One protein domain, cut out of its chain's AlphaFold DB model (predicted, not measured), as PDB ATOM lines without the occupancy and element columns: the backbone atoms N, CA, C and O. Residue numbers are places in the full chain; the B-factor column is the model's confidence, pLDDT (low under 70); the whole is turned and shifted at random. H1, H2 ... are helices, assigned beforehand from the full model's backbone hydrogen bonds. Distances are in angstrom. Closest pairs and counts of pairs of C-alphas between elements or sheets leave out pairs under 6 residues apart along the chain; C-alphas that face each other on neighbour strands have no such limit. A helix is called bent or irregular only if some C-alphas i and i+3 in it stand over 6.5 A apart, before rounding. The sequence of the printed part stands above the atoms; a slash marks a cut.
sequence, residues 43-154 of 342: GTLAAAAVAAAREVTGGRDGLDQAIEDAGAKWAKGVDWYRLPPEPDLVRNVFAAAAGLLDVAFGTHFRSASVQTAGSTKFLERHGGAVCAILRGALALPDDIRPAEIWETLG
ATOM      1  N   GLY A  43      64.133  -4.398 -31.156       92.00
ATOM      2  CA  GLY A  43      64.237  -5.853 -31.336       92.00
ATOM      3  C   GLY A  43      63.715  -6.655 -30.139       92.00
ATOM      4  O   GLY A  43      63.064  -7.677 -30.325       92.00
ATOM      5  N   THR A  44      63.938  -6.171 -28.914       92.25
ATOM      6  CA  THR A  44      63.419  -6.797 -27.690       92.25
ATOM      7  C   THR A  44      61.901  -6.645 -27.594       92.25
ATOM      8  O   THR A  44      61.213  -7.618 -27.296       92.25
ATOM      9  N   LEU A  45      61.369  -5.454 -27.900       94.62
ATOM     10  CA  LEU A  45      59.921  -5.216 -27.959       94.62
ATOM     11  C   LEU A  45      59.254  -6.084 -29.034       94.62
ATOM     12  O   LEU A  45      58.247  -6.732 -28.766       94.62
ATOM     13  N   ALA A  46      59.851  -6.156 -30.224       97.19
ATOM     14  CA  ALA A  46      59.369  -6.981 -31.324       97.19
ATOM     15  C   ALA A  46      59.342  -8.468 -30.952       97.19
ATOM     16  O   ALA A  46      58.344  -9.134 -31.204       97.19
ATOM     17  N   ALA A  47      60.395  -8.984 -30.308       97.00
ATOM     18  CA  ALA A  47      60.436 -10.373 -29.857       97.00
ATOM     19  C   ALA A  47      59.332 -10.679 -28.830       97.00
ATOM     20  O   ALA A  47      58.670 -11.711 -28.933       97.00
ATOM     21  N   ALA A  48      59.093  -9.770 -27.878       97.31
ATOM     22  CA  ALA A  48      58.014  -9.910 -26.902       97.31
ATOM     23  C   ALA A  48      56.626  -9.877 -27.564       97.31
ATOM     24  O   ALA A  48      55.774 -10.703 -27.243       97.31
ATOM     25  N   ALA A  49      56.410  -8.970 -28.519       97.88
ATOM     26  CA  ALA A  49      55.176  -8.874 -29.293       97.88
ATOM     27  C   ALA A  49      54.927 -10.121 -30.164       97.88
ATOM     28  O   ALA A  49      53.823 -10.657 -30.172       97.88
ATOM     29  N   VAL A  50      55.955 -10.631 -30.849       97.88
ATOM     30  CA  VAL A  50      55.875 -11.869 -31.646       97.88
ATOM     31  C   VAL A  50      55.548 -13.071 -30.761       97.88
ATOM     32  O   VAL A  50      54.701 -13.882 -31.128       97.88
ATOM     33  N   ALA A  51      56.170 -13.179 -29.583       97.25
ATOM     34  CA  ALA A  51      55.849 -14.235 -28.625       97.25
ATOM     35  C   ALA A  51      54.383 -14.155 -28.167       97.25
ATOM     36  O   ALA A  51      53.687 -15.166 -28.182       97.25
ATOM     37  N   ALA A  52      53.904 -12.949 -27.848       97.50
ATOM     38  CA  ALA A  52      52.507 -12.677 -27.514       97.50
ATOM     39  C   ALA A  52      51.534 -13.076 -28.638       97.50
ATOM     40  O   ALA A  52      50.497 -13.672 -28.363       97.50
ATOM     41  N   ALA A  53      51.860 -12.781 -29.900       97.12
ATOM     42  CA  ALA A  53      51.035 -13.186 -31.037       97.12
ATOM     43  C   ALA A  53      50.983 -14.716 -31.180       97.12
ATOM     44  O   ALA A  53      49.900 -15.285 -31.274       97.12
ATOM     45  N   ARG A  54      52.140 -15.392 -31.132       95.62
ATOM     46  CA  ARG A  54      52.232 -16.859 -31.253       95.62
ATOM     47  C   ARG A  54      51.507 -17.594 -30.124       95.62
ATOM     48  O   ARG A  54      50.917 -18.643 -30.363       95.62
ATOM     49  N   GLU A  55      51.541 -17.040 -28.914       95.00
ATOM     50  CA  GLU A  55      50.826 -17.569 -27.748       95.00
ATOM     51  C   GLU A  55      49.320 -17.695 -28.017       95.00
ATOM     52  O   GLU A  55      48.735 -18.742 -27.751       95.00
ATOM     53  N   VAL A  56      48.695 -16.650 -28.571       94.19
ATOM     54  CA  VAL A  56      47.235 -16.607 -28.767       94.19
ATOM     55  C   VAL A  56      46.766 -17.243 -30.069       94.19
ATOM     56  O   VAL A  56      45.616 -17.666 -30.150       94.19
ATOM     57  N   THR A  57      47.617 -17.312 -31.096       89.94
ATOM     58  CA  THR A  57      47.249 -17.969 -32.358       89.94
ATOM     59  C   THR A  57      47.378 -19.484 -32.286       89.94
ATOM     60  O   THR A  57      46.761 -20.170 -33.098       89.94
ATOM     61  N   GLY A  58      48.159 -20.021 -31.341       80.81
ATOM     62  CA  GLY A  58      48.271 -21.463 -31.107       80.81
ATOM     63  C   GLY A  58      48.753 -22.262 -32.325       80.81
ATOM     64  O   GLY A  58      48.429 -23.440 -32.436       80.81
ATOM     65  N   GLY A  59      49.478 -21.623 -33.253       74.38
ATOM     66  CA  GLY A  59      49.918 -22.242 -34.509       74.38
ATOM     67  C   GLY A  59      48.807 -22.445 -35.543       74.38
ATOM     68  O   GLY A  59      48.943 -23.296 -36.414       74.38
ATOM     69  N   ARG A  60      47.692 -21.711 -35.441       77.38
ATOM     70  CA  ARG A  60      46.615 -21.750 -36.436       77.38
ATOM     71  C   ARG A  60      47.131 -21.332 -37.820       77.38
ATOM     72  O   ARG A  60      47.723 -20.260 -37.975       77.38
ATOM     73  N   ASP A  61      46.842 -22.177 -38.808       71.69
ATOM     74  CA  ASP A  61      47.305 -22.029 -40.186       71.69
ATOM     75  C   ASP A  61      46.946 -20.663 -40.786       71.69
ATOM     76  O   ASP A  61      45.858 -20.120 -40.581       71.69
ATOM     77  N   GLY A  62      47.888 -20.104 -41.550       76.94
ATOM     78  CA  GLY A  62      47.704 -18.853 -42.288       76.94
ATOM     79  C   GLY A  62      47.943 -17.568 -41.484       76.94
ATOM     80  O   GLY A  62      47.943 -16.485 -42.069       76.94
ATOM     81  N   LEU A  63      48.203 -17.656 -40.173       88.62
ATOM     82  CA  LEU A  63      48.502 -16.485 -39.329       88.62
ATOM     83  C   LEU A  63      50.002 -16.192 -39.192       88.62
ATOM     84  O   LEU A  63      50.372 -15.051 -38.908       88.62
ATOM     85  N   ASP A  64      50.869 -17.178 -39.429       90.56
ATOM     86  CA  ASP A  64      52.319 -17.047 -39.222       90.56
ATOM     87  C   ASP A  64      52.944 -15.954 -40.089       90.56
ATOM     88  O   ASP A  64      53.743 -15.160 -39.595       90.56
ATOM     89  N   GLN A  65      52.528 -15.840 -41.353       90.06
ATOM     90  CA  GLN A  65      53.054 -14.805 -42.245       90.06
ATOM     91  C   GLN A  65      52.782 -13.399 -41.697       90.06
ATOM     92  O   GLN A  65      53.657 -12.536 -41.728       90.06
ATOM     93  N   ALA A  66      51.594 -13.177 -41.129       94.69
ATOM     94  CA  ALA A  66      51.245 -11.904 -40.514       94.69
ATOM     95  C   ALA A  66      52.094 -11.612 -39.264       94.69
ATOM     96  O   ALA A  66      52.474 -10.463 -39.039       94.69
ATOM     97  N   ILE A  67      52.427 -12.638 -38.471       96.69
ATOM     98  CA  ILE A  67      53.325 -12.513 -37.313       96.69
ATOM     99  C   ILE A  67      54.736 -12.119 -37.770       96.69
ATOM    100  O   ILE A  67      55.331 -11.205 -37.193       96.69
ATOM    101  N   GLU A  68      55.260 -12.767 -38.812       95.31
ATOM    102  CA  GLU A  68      56.589 -12.472 -39.360       95.31
ATOM    103  C   GLU A  68      56.656 -11.064 -39.973       95.31
ATOM    104  O   GLU A  68      57.581 -10.297 -39.684       95.31
ATOM    105  N   ASP A  69      55.643 -10.670 -40.749       95.75
ATOM    106  CA  ASP A  69      55.561  -9.341 -41.362       95.75
ATOM    107  C   ASP A  69      55.491  -8.228 -40.307       95.75
ATOM    108  O   ASP A  69      56.176  -7.201 -40.419       95.75
ATOM    109  N   ALA A  70      54.684  -8.437 -39.262       97.06
ATOM    110  CA  ALA A  70      54.581  -7.520 -38.136       97.06
ATOM    111  C   ALA A  70      55.906  -7.434 -37.368       97.06
ATOM    112  O   ALA A  70      56.433  -6.337 -37.154       97.06
ATOM    113  N   GLY A  71      56.505  -8.584 -37.045       97.50
ATOM    114  CA  GLY A  71      57.798  -8.686 -36.371       97.50
ATOM    115  C   GLY A  71      58.915  -7.955 -37.119       97.50
ATOM    116  O   GLY A  71      59.679  -7.199 -36.513       97.50
ATOM    117  N   ALA A  72      58.965  -8.088 -38.447       97.50
ATOM    118  CA  ALA A  72      59.953  -7.418 -39.288       97.50
ATOM    119  C   ALA A  72      59.813  -5.883 -39.290       97.50
ATOM    120  O   ALA A  72      60.818  -5.172 -39.432       97.50
ATOM    121  N   LYS A  73      58.592  -5.347 -39.142       97.69
ATOM    122  CA  LYS A  73      58.354  -3.899 -38.982       97.69
ATOM    123  C   LYS A  73      58.706  -3.426 -37.578       97.69
ATOM    124  O   LYS A  73      59.461  -2.461 -37.436       97.69
ATOM    125  N   TRP A  74      58.256  -4.143 -36.555       98.00
ATOM    126  CA  TRP A  74      58.517  -3.797 -35.162       98.00
ATOM    127  C   TRP A  74      60.002  -3.831 -34.808       98.00
ATOM    128  O   TRP A  74      60.481  -2.945 -34.106       98.00
ATOM    129  N   ALA A  75      60.768  -4.781 -35.356       95.88
ATOM    130  CA  ALA A  75      62.217  -4.849 -35.158       95.88
ATOM    131  C   ALA A  75      62.950  -3.596 -35.677       95.88
ATOM    132  O   ALA A  75      64.044  -3.276 -35.210       95.88
ATOM    133  N   LYS A  76      62.331  -2.865 -36.615       94.81
ATOM    134  CA  LYS A  76      62.810  -1.585 -37.162       94.81
ATOM    135  C   LYS A  76      62.243  -0.368 -36.421       94.81
ATOM    136  O   LYS A  76      62.512   0.756 -36.831       94.81
ATOM    137  N   GLY A  77      61.463  -0.576 -35.357       93.38
ATOM    138  CA  GLY A  77      60.793   0.487 -34.607       93.38
ATOM    139  C   GLY A  77      59.612   1.114 -35.351       93.38
ATOM    140  O   GLY A  77      59.314   2.282 -35.124       93.38
ATOM    141  N   VAL A  78      58.977   0.374 -36.268       96.31
ATOM    142  CA  VAL A  78      57.857   0.859 -37.087       96.31
ATOM    143  C   VAL A  78      56.586   0.088 -36.751       96.31
ATOM    144  O   VAL A  78      56.604  -1.140 -36.700       96.31
ATOM    145  N   ASP A  79      55.474   0.806 -36.596       97.12
ATOM    146  CA  ASP A  79      54.153   0.204 -36.412       97.12
ATOM    147  C   ASP A  79      53.716  -0.585 -37.652       97.12
ATOM    148  O   ASP A  79      53.874  -0.148 -38.798       97.12
ATOM    149  N   TRP A  80      53.075  -1.729 -37.430       96.88
ATOM    150  CA  TRP A  80      52.494  -2.542 -38.494       96.88
ATOM    151  C   TRP A  80      50.988  -2.283 -38.554       96.88
ATOM    152  O   TRP A  80      50.270  -2.617 -37.627       96.88
ATOM    153  N   TYR A  81      50.485  -1.609 -39.592       94.81
ATOM    154  CA  TYR A  81      49.066  -1.204 -39.675       94.81
ATOM    155  C   TYR A  81      48.552  -0.429 -38.439       94.81
ATOM    156  O   TYR A  81      47.426  -0.634 -37.989       94.81
ATOM    157  N   ARG A  82      49.371   0.496 -37.906       95.31
ATOM    158  CA  ARG A  82      49.105   1.250 -36.657       95.31
ATOM    159  C   ARG A  82      48.983   0.361 -35.410       95.31
ATOM    160  O   ARG A  82      48.369   0.762 -34.424       95.31
ATOM    161  N   LEU A  83      49.543  -0.846 -35.466       97.31
ATOM    162  CA  LEU A  83      49.733  -1.725 -34.322       97.31
ATOM    163  C   LEU A  83      51.176  -1.568 -33.813       97.31
ATOM    164  O   LEU A  83      52.101  -2.005 -34.513       97.31
ATOM    165  N   PRO A  84      51.392  -0.950 -32.640       97.25
ATOM    166  CA  PRO A  84      52.701  -0.926 -31.995       97.25
ATOM    167  C   PRO A  84      53.051  -2.308 -31.403       97.25
ATOM    168  O   PRO A  84      52.146  -3.116 -31.169       97.25
ATOM    169  N   PRO A  85      54.337  -2.593 -31.112       97.25
ATOM    170  CA  PRO A  85      54.783  -3.848 -30.496       97.25
ATOM    171  C   PRO A  85      54.480  -3.915 -28.988       97.25
ATOM    172  O   PRO A  85      55.344  -4.246 -28.177       97.25
ATOM    173  N   GLU A  86      53.255  -3.574 -28.595       97.31
ATOM    174  CA  GLU A  86      52.767  -3.675 -27.221       97.31
ATOM    175  C   GLU A  86      52.156  -5.068 -26.999       97.31
ATOM    176  O   GLU A  86      51.124  -5.368 -27.608       97.31
ATOM    177  N   PRO A  87      52.741  -5.933 -26.145       96.69
ATOM    178  CA  PRO A  87      52.359  -7.346 -26.067       96.69
ATOM    179  C   PRO A  87      50.869  -7.599 -25.815       96.69
ATOM    180  O   PRO A  87      50.289  -8.484 -26.436       96.69
ATOM    181  N   ASP A  88      50.225  -6.809 -24.953       96.44
ATOM    182  CA  ASP A  88      48.807  -7.002 -24.628       96.44
ATOM    183  C   ASP A  88      47.883  -6.590 -25.776       96.44
ATOM    184  O   ASP A  88      46.910  -7.281 -26.079       96.44
ATOM    185  N   LEU A  89      48.200  -5.490 -26.465       96.94
ATOM    186  CA  LEU A  89      47.439  -5.081 -27.639       96.94
ATOM    187  C   LEU A  89      47.628  -6.078 -28.788       96.94
ATOM    188  O   LEU A  89      46.658  -6.434 -29.455       96.94
ATOM    189  N   VAL A  90      48.857  -6.558 -28.989       98.06
ATOM    190  CA  VAL A  90      49.178  -7.580 -29.990       98.06
ATOM    191  C   VAL A  90      48.427  -8.879 -29.700       98.06
ATOM    192  O   VAL A  90      47.777  -9.395 -30.609       98.06
ATOM    193  N   ARG A  91      48.411  -9.350 -28.442       97.12
ATOM    194  CA  ARG A  91      47.571 -10.484 -28.021       97.12
ATOM    195  C   ARG A  91      46.117 -10.269 -28.411       97.12
ATOM    196  O   ARG A  91      45.542 -11.116 -29.081       97.12
ATOM    197  N   ASN A  92      45.537  -9.124 -28.061       96.81
ATOM    198  CA  ASN A  92      44.131  -8.851 -28.352       96.81
ATOM    199  C   ASN A  92      43.835  -8.819 -29.860       96.81
ATOM    200  O   ASN A  92      42.815  -9.347 -30.291       96.81
ATOM    201  N   VAL A  93      44.710  -8.224 -30.679       98.00
ATOM    202  CA  VAL A  93      44.502  -8.140 -32.136       98.00
ATOM    203  C   VAL A  93      44.607  -9.510 -32.805       98.00
ATOM    204  O   VAL A  93      43.738  -9.857 -33.607       98.00
ATOM    205  N   PHE A  94      45.630 -10.301 -32.471       97.19
ATOM    206  CA  PHE A  94      45.804 -11.635 -33.048       97.19
ATOM    207  C   PHE A  94      44.769 -12.634 -32.524       97.19
ATOM    208  O   PHE A  94      44.240 -13.410 -33.316       97.19
ATOM    209  N   ALA A  95      44.399 -12.566 -31.240       95.25
ATOM    210  CA  ALA A  95      43.298 -13.354 -30.688       95.25
ATOM    211  C   ALA A  95      41.965 -13.005 -31.366       95.25
ATOM    212  O   ALA A  95      41.203 -13.902 -31.720       95.25
ATOM    213  N   ALA A  96      41.709 -11.716 -31.622       96.06
ATOM    214  CA  ALA A  96      40.506 -11.284 -32.322       96.06
ATOM    215  C   ALA A  96      40.445 -11.835 -33.753       96.06
ATOM    216  O   ALA A  96      39.404 -12.342 -34.165       96.06
ATOM    217  N   ALA A  97      41.552 -11.755 -34.500       95.06
ATOM    218  CA  ALA A  97      41.643 -12.300 -35.854       95.06
ATOM    219  C   ALA A  97      41.480 -13.826 -35.867       95.06
ATOM    220  O   ALA A  97      40.701 -14.346 -36.662       95.06
ATOM    221  N   ALA A  98      42.153 -14.533 -34.955       92.19
ATOM    222  CA  ALA A  98      42.021 -15.977 -34.820       92.19
ATOM    223  C   ALA A  98      40.574 -16.368 -34.496       92.19
ATOM    224  O   ALA A  98      40.000 -17.177 -35.216       92.19
ATOM    225  N   GLY A  99      39.955 -15.751 -33.485       91.31
ATOM    226  CA  GLY A  99      38.580 -16.053 -33.085       91.31
ATOM    227  C   GLY A  99      37.542 -15.742 -34.166       91.31
ATOM    228  O   GLY A  99      36.550 -16.454 -34.275       91.31
ATOM    229  N   LEU A 100      37.775 -14.726 -35.005       90.75
ATOM    230  CA  LEU A 100      36.880 -14.379 -36.115       90.75
ATOM    231  C   LEU A 100      36.750 -15.486 -37.169       90.75
ATOM    232  O   LEU A 100      35.711 -15.560 -37.817       90.75
ATOM    233  N   LEU A 101      37.756 -16.349 -37.320       83.62
ATOM    234  CA  LEU A 101      37.696 -17.490 -38.240       83.62
ATOM    235  C   LEU A 101      36.710 -18.577 -37.770       83.62
ATOM    236  O   LEU A 101      36.281 -19.387 -38.584       83.62
ATOM    237  N   ASP A 102      36.330 -18.580 -36.486       82.44
ATOM    238  CA  ASP A 102      35.368 -19.533 -35.909       82.44
ATOM    239  C   ASP A 102      33.981 -18.913 -35.668       82.44
ATOM    240  O   ASP A 102      33.081 -19.569 -35.136       82.44
ATOM    241  N   VAL A 103      33.789 -17.635 -36.010       77.25
ATOM    242  CA  VAL A 103      32.508 -16.958 -35.797       77.25
ATOM    243  C   VAL A 103      31.455 -17.530 -36.743       77.25
ATOM    244  O   VAL A 103      31.684 -17.709 -37.937       77.25
ATOM    245  N   ALA A 104      30.263 -17.799 -36.204       61.72
ATOM    246  CA  ALA A 104      29.155 -18.315 -36.993       61.72
ATOM    247  C   ALA A 104      28.759 -17.327 -38.103       61.72
ATOM    248  O   ALA A 104      28.609 -16.125 -37.861       61.72
ATOM    249  N   PHE A 105      28.523 -17.846 -39.306       63.38
ATOM    250  CA  PHE A 105      28.014 -17.060 -40.425       63.38
ATOM    251  C   PHE A 105      26.699 -16.354 -40.046       63.38
ATOM    252  O   PHE A 105      25.831 -16.941 -39.400       63.38
ATOM    253  N   GLY A 106      26.545 -15.087 -40.432       54.75
ATOM    254  CA  GLY A 106      25.407 -14.247 -40.054       54.75
ATOM    255  C   GLY A 106      25.553 -13.561 -38.691       54.75
ATOM    256  O   GLY A 106      24.624 -12.886 -38.244       54.75
ATOM    257  N   THR A 107      26.698 -13.694 -38.011       75.19
ATOM    258  CA  THR A 107      26.935 -12.999 -36.738       75.19
ATOM    259  C   THR A 107      27.072 -11.496 -36.956       75.19
ATOM    260  O   THR A 107      27.828 -11.022 -37.804       75.19
ATOM    261  N   HIS A 108      26.367 -10.715 -36.139       83.62
ATOM    262  CA  HIS A 108      26.459  -9.261 -36.185       83.62
ATOM    263  C   HIS A 108      27.872  -8.760 -35.839       83.62
ATOM    264  O   HIS A 108      28.450  -9.178 -34.836       83.62
ATOM    265  N   PHE A 109      28.401  -7.798 -36.603       86.19
ATOM    266  CA  PHE A 109      29.781  -7.303 -36.496       86.19
ATOM    267  C   PHE A 109      30.188  -6.898 -35.068       86.19
ATOM    268  O   PHE A 109      31.271  -7.246 -34.598       86.19
ATOM    269  N   ARG A 110      29.316  -6.192 -34.334       86.81
ATOM    270  CA  ARG A 110      29.612  -5.807 -32.938       86.81
ATOM    271  C   ARG A 110      29.555  -6.984 -31.973       86.81
ATOM    272  O   ARG A 110      30.304  -6.989 -31.002       86.81
ATOM    273  N   SER A 111      28.694  -7.964 -32.237       85.69
ATOM    274  CA  SER A 111      28.612  -9.186 -31.437       85.69
ATOM    275  C   SER A 111      29.871 -10.024 -31.631       85.69
ATOM    276  O   SER A 111      30.467 -10.432 -30.641       85.69
ATOM    277  N   ALA A 112      30.343 -10.167 -32.874       89.06
ATOM    278  CA  ALA A 112      31.630 -10.786 -33.181       89.06
ATOM    279  C   ALA A 112      32.791 -10.053 -32.484       89.06
ATOM    280  O   ALA A 112      33.604 -10.685 -31.823       89.06
ATOM    281  N   SER A 113      32.814  -8.713 -32.522       92.81
ATOM    282  CA  SER A 113      33.830  -7.906 -31.821       92.81
ATOM    283  C   SER A 113      33.850  -8.147 -30.303       92.81
ATOM    284  O   SER A 113      34.917  -8.177 -29.693       92.81
ATOM    285  N   VAL A 114      32.687  -8.330 -29.667       91.44
ATOM    286  CA  VAL A 114      32.616  -8.675 -28.236       91.44
ATOM    287  C   VAL A 114      33.063 -10.112 -27.988       91.44
ATOM    288  O   VAL A 114      33.818 -10.343 -27.051       91.44
ATOM    289  N   GLN A 115      32.633 -11.062 -28.820       90.38
ATOM    290  CA  GLN A 115      32.997 -12.473 -28.678       90.38
ATOM    291  C   GLN A 115      34.506 -12.695 -28.798       90.38
ATOM    292  O   GLN A 115      35.064 -13.467 -28.024       90.38
ATOM    293  N   THR A 116      35.167 -12.009 -29.733       92.19
ATOM    294  CA  THR A 116      36.583 -12.259 -30.030       92.19
ATOM    295  C   THR A 116      37.542 -11.333 -29.284       92.19
ATOM    296  O   THR A 116      38.704 -11.685 -29.110       92.19
ATOM    297  N   ALA A 117      37.082 -10.162 -28.828       91.06
ATOM    298  CA  ALA A 117      37.949  -9.143 -28.228       91.06
ATOM    299  C   ALA A 117      37.371  -8.458 -26.976       91.06
ATOM    300  O   ALA A 117      37.934  -7.476 -26.490       91.06
ATOM    301  N   GLY A 118      36.216  -8.904 -26.471       88.81
ATOM    302  CA  GLY A 118      35.593  -8.367 -25.255       88.81
ATOM    303  C   GLY A 118      35.069  -6.928 -25.363       88.81
ATOM    304  O   GLY A 118      34.682  -6.340 -24.356       88.81
ATOM    305  N   SER A 119      35.047  -6.326 -26.558       91.75
ATOM    306  CA  SER A 119      34.667  -4.920 -26.753       91.75
ATOM    307  C   SER A 119      33.936  -4.695 -28.074       91.75
ATOM    308  O   SER A 119      34.390  -5.122 -29.131       91.75
ATOM    309  N   THR A 120      32.828  -3.946 -28.037       85.62
ATOM    310  CA  THR A 120      31.966  -3.667 -29.208       85.62
ATOM    311  C   THR A 120      32.623  -2.799 -30.281       85.62
ATOM    312  O   THR A 120      32.153  -2.788 -31.416       85.62
ATOM    313  N   LYS A 121      33.689  -2.062 -29.936       88.69
ATOM    314  CA  LYS A 121      34.395  -1.129 -30.836       88.69
ATOM    315  C   LYS A 121      35.811  -1.582 -31.188       88.69
ATOM    316  O   LYS A 121      36.537  -0.845 -31.855       88.69
ATOM    317  N   PHE A 122      36.231  -2.764 -30.736       94.50
ATOM    318  CA  PHE A 122      37.597  -3.235 -30.953       94.50
ATOM    319  C   PHE A 122      37.911  -3.384 -32.445       94.50
ATOM    320  O   PHE A 122      38.878  -2.795 -32.925       94.50
ATOM    321  N   LEU A 123      37.044  -4.070 -33.196       93.12
ATOM    322  CA  LEU A 123      37.217  -4.245 -34.641       93.12
ATOM    323  C   LEU A 123      37.058  -2.933 -35.427       93.12
ATOM    324  O   LEU A 123      37.647  -2.787 -36.493       93.12
ATOM    325  N   GLU A 124      36.313  -1.947 -34.912       90.31
ATOM    326  CA  GLU A 124      36.253  -0.603 -35.515       90.31
ATOM    327  C   GLU A 124      37.598   0.132 -35.354       90.31
ATOM    328  O   GLU A 124      38.058   0.800 -36.278       90.31
ATOM    329  N   ARG A 125      38.250  -0.012 -34.193       92.88
ATOM    330  CA  ARG A 125      39.513   0.669 -33.868       92.88
ATOM    331  C   ARG A 125      40.740  -0.004 -34.489       92.88
ATOM    332  O   ARG A 125      41.634   0.691 -34.962       92.88
ATOM    333  N   HIS A 126      40.781  -1.333 -34.480       96.06
ATOM    334  CA  HIS A 126      41.937  -2.137 -34.897       96.06
ATOM    335  C   HIS A 126      41.690  -2.925 -36.192       96.06
ATOM    336  O   HIS A 126      42.502  -3.767 -36.572       96.06
ATOM    337  N   GLY A 127      40.597  -2.629 -36.902       93.19
ATOM    338  CA  GLY A 127      40.170  -3.365 -38.092       93.19
ATOM    339  C   GLY A 127      41.217  -3.432 -39.200       93.19
ATOM    340  O   GLY A 127      41.309  -4.451 -39.862       93.19
ATOM    341  N   GLY A 128      42.053  -2.402 -39.368       94.06
ATOM    342  CA  GLY A 128      43.128  -2.420 -40.368       94.06
ATOM    343  C   GLY A 128      44.145  -3.544 -40.135       94.06
ATOM    344  O   GLY A 128      44.455  -4.285 -41.063       94.06
ATOM    345  N   ALA A 129      44.609  -3.707 -38.893       96.31
ATOM    346  CA  ALA A 129      45.534  -4.776 -38.525       96.31
ATOM    347  C   ALA A 129      44.845  -6.150 -38.557       96.31
ATOM    348  O   ALA A 129      45.393  -7.094 -39.116       96.31
ATOM    349  N   VAL A 130      43.611  -6.252 -38.046       96.62
ATOM    350  CA  VAL A 130      42.832  -7.505 -38.088       96.62
ATOM    351  C   VAL A 130      42.578  -7.956 -39.533       96.62
ATOM    352  O   VAL A 130      42.788  -9.122 -39.850       96.62
ATOM    353  N   CYS A 131      42.200  -7.049 -40.439       94.62
ATOM    354  CA  CYS A 131      42.046  -7.350 -41.865       94.62
ATOM    355  C   CYS A 131      43.356  -7.787 -42.519       94.62
ATOM    356  O   CYS A 131      43.331  -8.690 -43.348       94.62
ATOM    357  N   ALA A 132      44.485  -7.161 -42.172       94.38
ATOM    358  CA  ALA A 132      45.784  -7.556 -42.711       94.38
ATOM    359  C   ALA A 132      46.143  -8.998 -42.320       94.38
ATOM    360  O   ALA A 132      46.607  -9.756 -43.167       94.38
ATOM    361  N   ILE A 133      45.856  -9.389 -41.073       95.06
ATOM    362  CA  ILE A 133      46.025 -10.768 -40.595       95.06
ATOM    363  C   ILE A 133      45.101 -11.724 -41.364       95.06
ATOM    364  O   ILE A 133      45.555 -12.718 -41.928       95.06
ATOM    365  N   LEU A 134      43.804 -11.408 -41.420       91.12
ATOM    366  CA  LEU A 134      42.792 -12.260 -42.051       91.12
ATOM    367  C   LEU A 134      42.997 -12.426 -43.555       91.12
ATOM    368  O   LEU A 134      42.690 -13.487 -44.087       91.12
ATOM    369  N   ARG A 135      43.524 -11.409 -44.246       88.50
ATOM    370  CA  ARG A 135      43.820 -11.494 -45.681       88.50
ATOM    371  C   ARG A 135      44.780 -12.643 -45.975       88.50
ATOM    372  O   ARG A 135      44.502 -13.437 -46.866       88.50
ATOM    373  N   GLY A 136      45.865 -12.744 -45.205       83.25
ATOM    374  CA  GLY A 136      46.812 -13.853 -45.317       83.25
ATOM    375  C   GLY A 136      46.170 -15.187 -44.934       83.25
ATOM    376  O   GLY A 136      46.266 -16.149 -45.690       83.25
ATOM    377  N   ALA A 137      45.439 -15.210 -43.816       85.31
ATOM    378  CA  ALA A 137      44.799 -16.421 -43.300       85.31
ATOM    379  C   ALA A 137      43.788 -17.048 -44.272       85.31
ATOM    380  O   ALA A 137      43.670 -18.266 -44.357       85.31
ATOM    381  N   LEU A 138      43.062 -16.205 -45.006       79.06
ATOM    382  CA  LEU A 138      42.018 -16.599 -45.948       79.06
ATOM    383  C   LEU A 138      42.507 -16.636 -47.407       79.06
ATOM    384  O   LEU A 138      41.697 -16.847 -48.305       79.06
ATOM    385  N   ALA A 139      43.806 -16.409 -47.649       80.25
ATOM    386  CA  ALA A 139      44.407 -16.318 -48.984       80.25
ATOM    387  C   ALA A 139      43.658 -15.354 -49.932       80.25
ATOM    388  O   ALA A 139      43.410 -15.662 -51.100       80.25
ATOM    389  N   LEU A 140      43.268 -14.186 -49.412       76.62
ATOM    390  CA  LEU A 140      42.485 -13.187 -50.143       76.62
ATOM    391  C   LEU A 140      43.385 -12.255 -50.981       76.62
ATOM    392  O   LEU A 140      44.536 -12.028 -50.603       76.62
ATOM    393  N   PRO A 141      42.867 -11.668 -52.079       75.19
ATOM    394  CA  PRO A 141      43.615 -10.727 -52.915       75.19
ATOM    395  C   PRO A 141      44.149  -9.509 -52.148       75.19
ATOM    396  O   PRO A 141      43.529  -9.035 -51.194       75.19
ATOM    397  N   ASP A 142      45.275  -8.951 -52.596       77.69
ATOM    398  CA  ASP A 142      45.908  -7.787 -51.954       77.69
ATOM    399  C   ASP A 142      45.065  -6.505 -52.021       77.69
ATOM    400  O   ASP A 142      45.158  -5.652 -51.131       77.69
ATOM    401  N   ASP A 143      44.226  -6.372 -53.049       79.75
ATOM    402  CA  ASP A 143      43.346  -5.228 -53.293       79.75
ATOM    403  C   ASP A 143      41.966  -5.352 -52.627       79.75
ATOM    404  O   ASP A 143      41.161  -4.419 -52.705       79.75
ATOM    405  N   ILE A 144      41.703  -6.456 -51.917       75.88
ATOM    406  CA  ILE A 144      40.421  -6.679 -51.249       75.88
ATOM    407  C   ILE A 144      40.137  -5.589 -50.206       75.88
ATOM    408  O   ILE A 144      40.978  -5.225 -49.368       75.88
ATOM    409  N   ARG A 145      38.907  -5.068 -50.226       81.31
ATOM    410  CA  ARG A 145      38.481  -4.031 -49.281       81.31
ATOM    411  C   ARG A 145      38.188  -4.651 -47.909       81.31
ATOM    412  O   ARG A 145      37.588  -5.720 -47.843       81.31
ATOM    413  N   PRO A 146      38.484  -3.961 -46.789       82.81
ATOM    414  CA  PRO A 146      38.149  -4.445 -45.445       82.81
ATOM    415  C   PRO A 146      36.690  -4.891 -45.269       82.81
ATOM    416  O   PRO A 146      36.431  -5.861 -44.567       82.81
ATOM    417  N   ALA A 147      35.740  -4.203 -45.915       79.56
ATOM    418  CA  ALA A 147      34.323  -4.572 -45.893       79.56
ATOM    419  C   ALA A 147      34.070  -5.979 -46.460       79.56
ATOM    420  O   ALA A 147      33.378  -6.768 -45.828       79.56
ATOM    421  N   GLU A 148      34.712  -6.312 -47.580       70.62
ATOM    422  CA  GLU A 148      34.577  -7.609 -48.252       70.62
ATOM    423  C   GLU A 148      35.199  -8.744 -47.427       70.62
ATOM    424  O   GLU A 148      34.683  -9.858 -47.425       70.62
ATOM    425  N   ILE A 149      36.263  -8.470 -46.658       83.88
ATOM    426  CA  ILE A 149      36.824  -9.445 -45.704       83.88
ATOM    427  C   ILE A 149      35.795  -9.769 -44.609       83.88
ATOM    428  O   ILE A 149      35.600 -10.934 -44.268       83.88
ATOM    429  N   TRP A 150      35.104  -8.758 -44.066       86.88
ATOM    430  CA  TRP A 150      34.051  -8.978 -43.066       86.88
ATOM    431  C   TRP A 150      32.874  -9.772 -43.633       86.88
ATOM    432  O   TRP A 150      32.374 -10.673 -42.965       86.88
ATOM    433  N   GLU A 151      32.462  -9.466 -44.861       75.25
ATOM    434  CA  GLU A 151      31.400 -10.186 -45.571       75.25
ATOM    435  C   GLU A 151      31.797 -11.635 -45.888       75.25
ATOM    436  O   GLU A 151      30.976 -12.535 -45.730       75.25
ATOM    437  N   THR A 152      33.063 -11.882 -46.244       70.38
ATOM    438  CA  THR A 152      33.609 -13.235 -46.478       70.38
ATOM    439  C   THR A 152      33.522 -14.099 -45.219       70.38
ATOM    440  O   THR A 152      33.205 -15.283 -45.295       70.38
ATOM    441  N   LEU A 153      33.733 -13.495 -44.048       72.44
ATOM    442  CA  LEU A 153      33.530 -14.134 -42.743       72.44
ATOM    443  C   LEU A 153      32.046 -14.258 -42.345       72.44
ATOM    444  O   LEU A 153      31.731 -14.719 -41.251       72.44
ATOM    445  N   GLY A 154      31.119 -13.815 -43.196       61.44
ATOM    446  CA  GLY A 154      29.687 -13.826 -42.916       61.44
ATOM    447  C   GLY A 154      29.253 -12.814 -41.861       61.44
ATOM    448  O   GLY A 154      28.184 -12.982 -41.271       61.44
TER     449      GLY A 154
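AT A GLANCE: This is residues 43 to 154 of the 342 residues of the protein "DUF2220 domain-containing protein" of Bradyrhizobium elkanii (UniProt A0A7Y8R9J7). What shape does the backbone make? A helical hairpin of H1 and H2 makes one end of the body, and H3 reaches from H1 into the core, where the kinked H5 crosses it. H4 and H6 lie toward the opposite end, each touching H5. What is it built of? The printed part has 112 residues with six named helices, H1 to H6 in order, and no named strand, an all-helix class. It is compact, with a radius of gyration of the C-alphas of 13.1 A and spans of 41 by 29 by 24 A.

HOW THE PARTS SIT: What comes first? H1, residues 43 to 57, and H2, residues 64 to 74, form a hairpin at a shallow tilt of 23 degrees, opposite ways; their closest C-alphas, Ala 46 and Trp 74, are 5.1 A apart. H3, residues 87 to 100, touches H1 at 30 degrees, the same way; the closest C-alphas, Ala 49 and Pro 87, are 4.5 A apart. Which helix is the hub? H5, residues 122 to 137, touches H3 at a steep tilt of 67 degrees, with the C-alphas of Ala 97 and Val 130 closest at 5.4 A. It also touches H2, H4, residues 109 to 117, and H6, residues 146 to 152. Are the backbones whole? Every O i to N i+4 pair is within hydrogen-bond range in H1, H2, H3, H4 and H6; in H5, 9 of 12 are.

IN THESE COORDINATES: Where are the ends? H1 begins at C-alpha 43 (64.237, -5.853, -31.336) and H6 ends at C-alpha 152 (33.609, -13.235, -46.478). How long are the longer helices? H1 measures 20.9 A, H3 19.7 A and H5 19.4 A; H5 is irregular, with C-alphas 125 and 128 8.1 A apart.

THE WHOLE: Is it continuous? The printed part has no cut; the link from H2 to H3 is long. Where is confidence low? Residues 104 to 106 and 154 have pLDDT under 70.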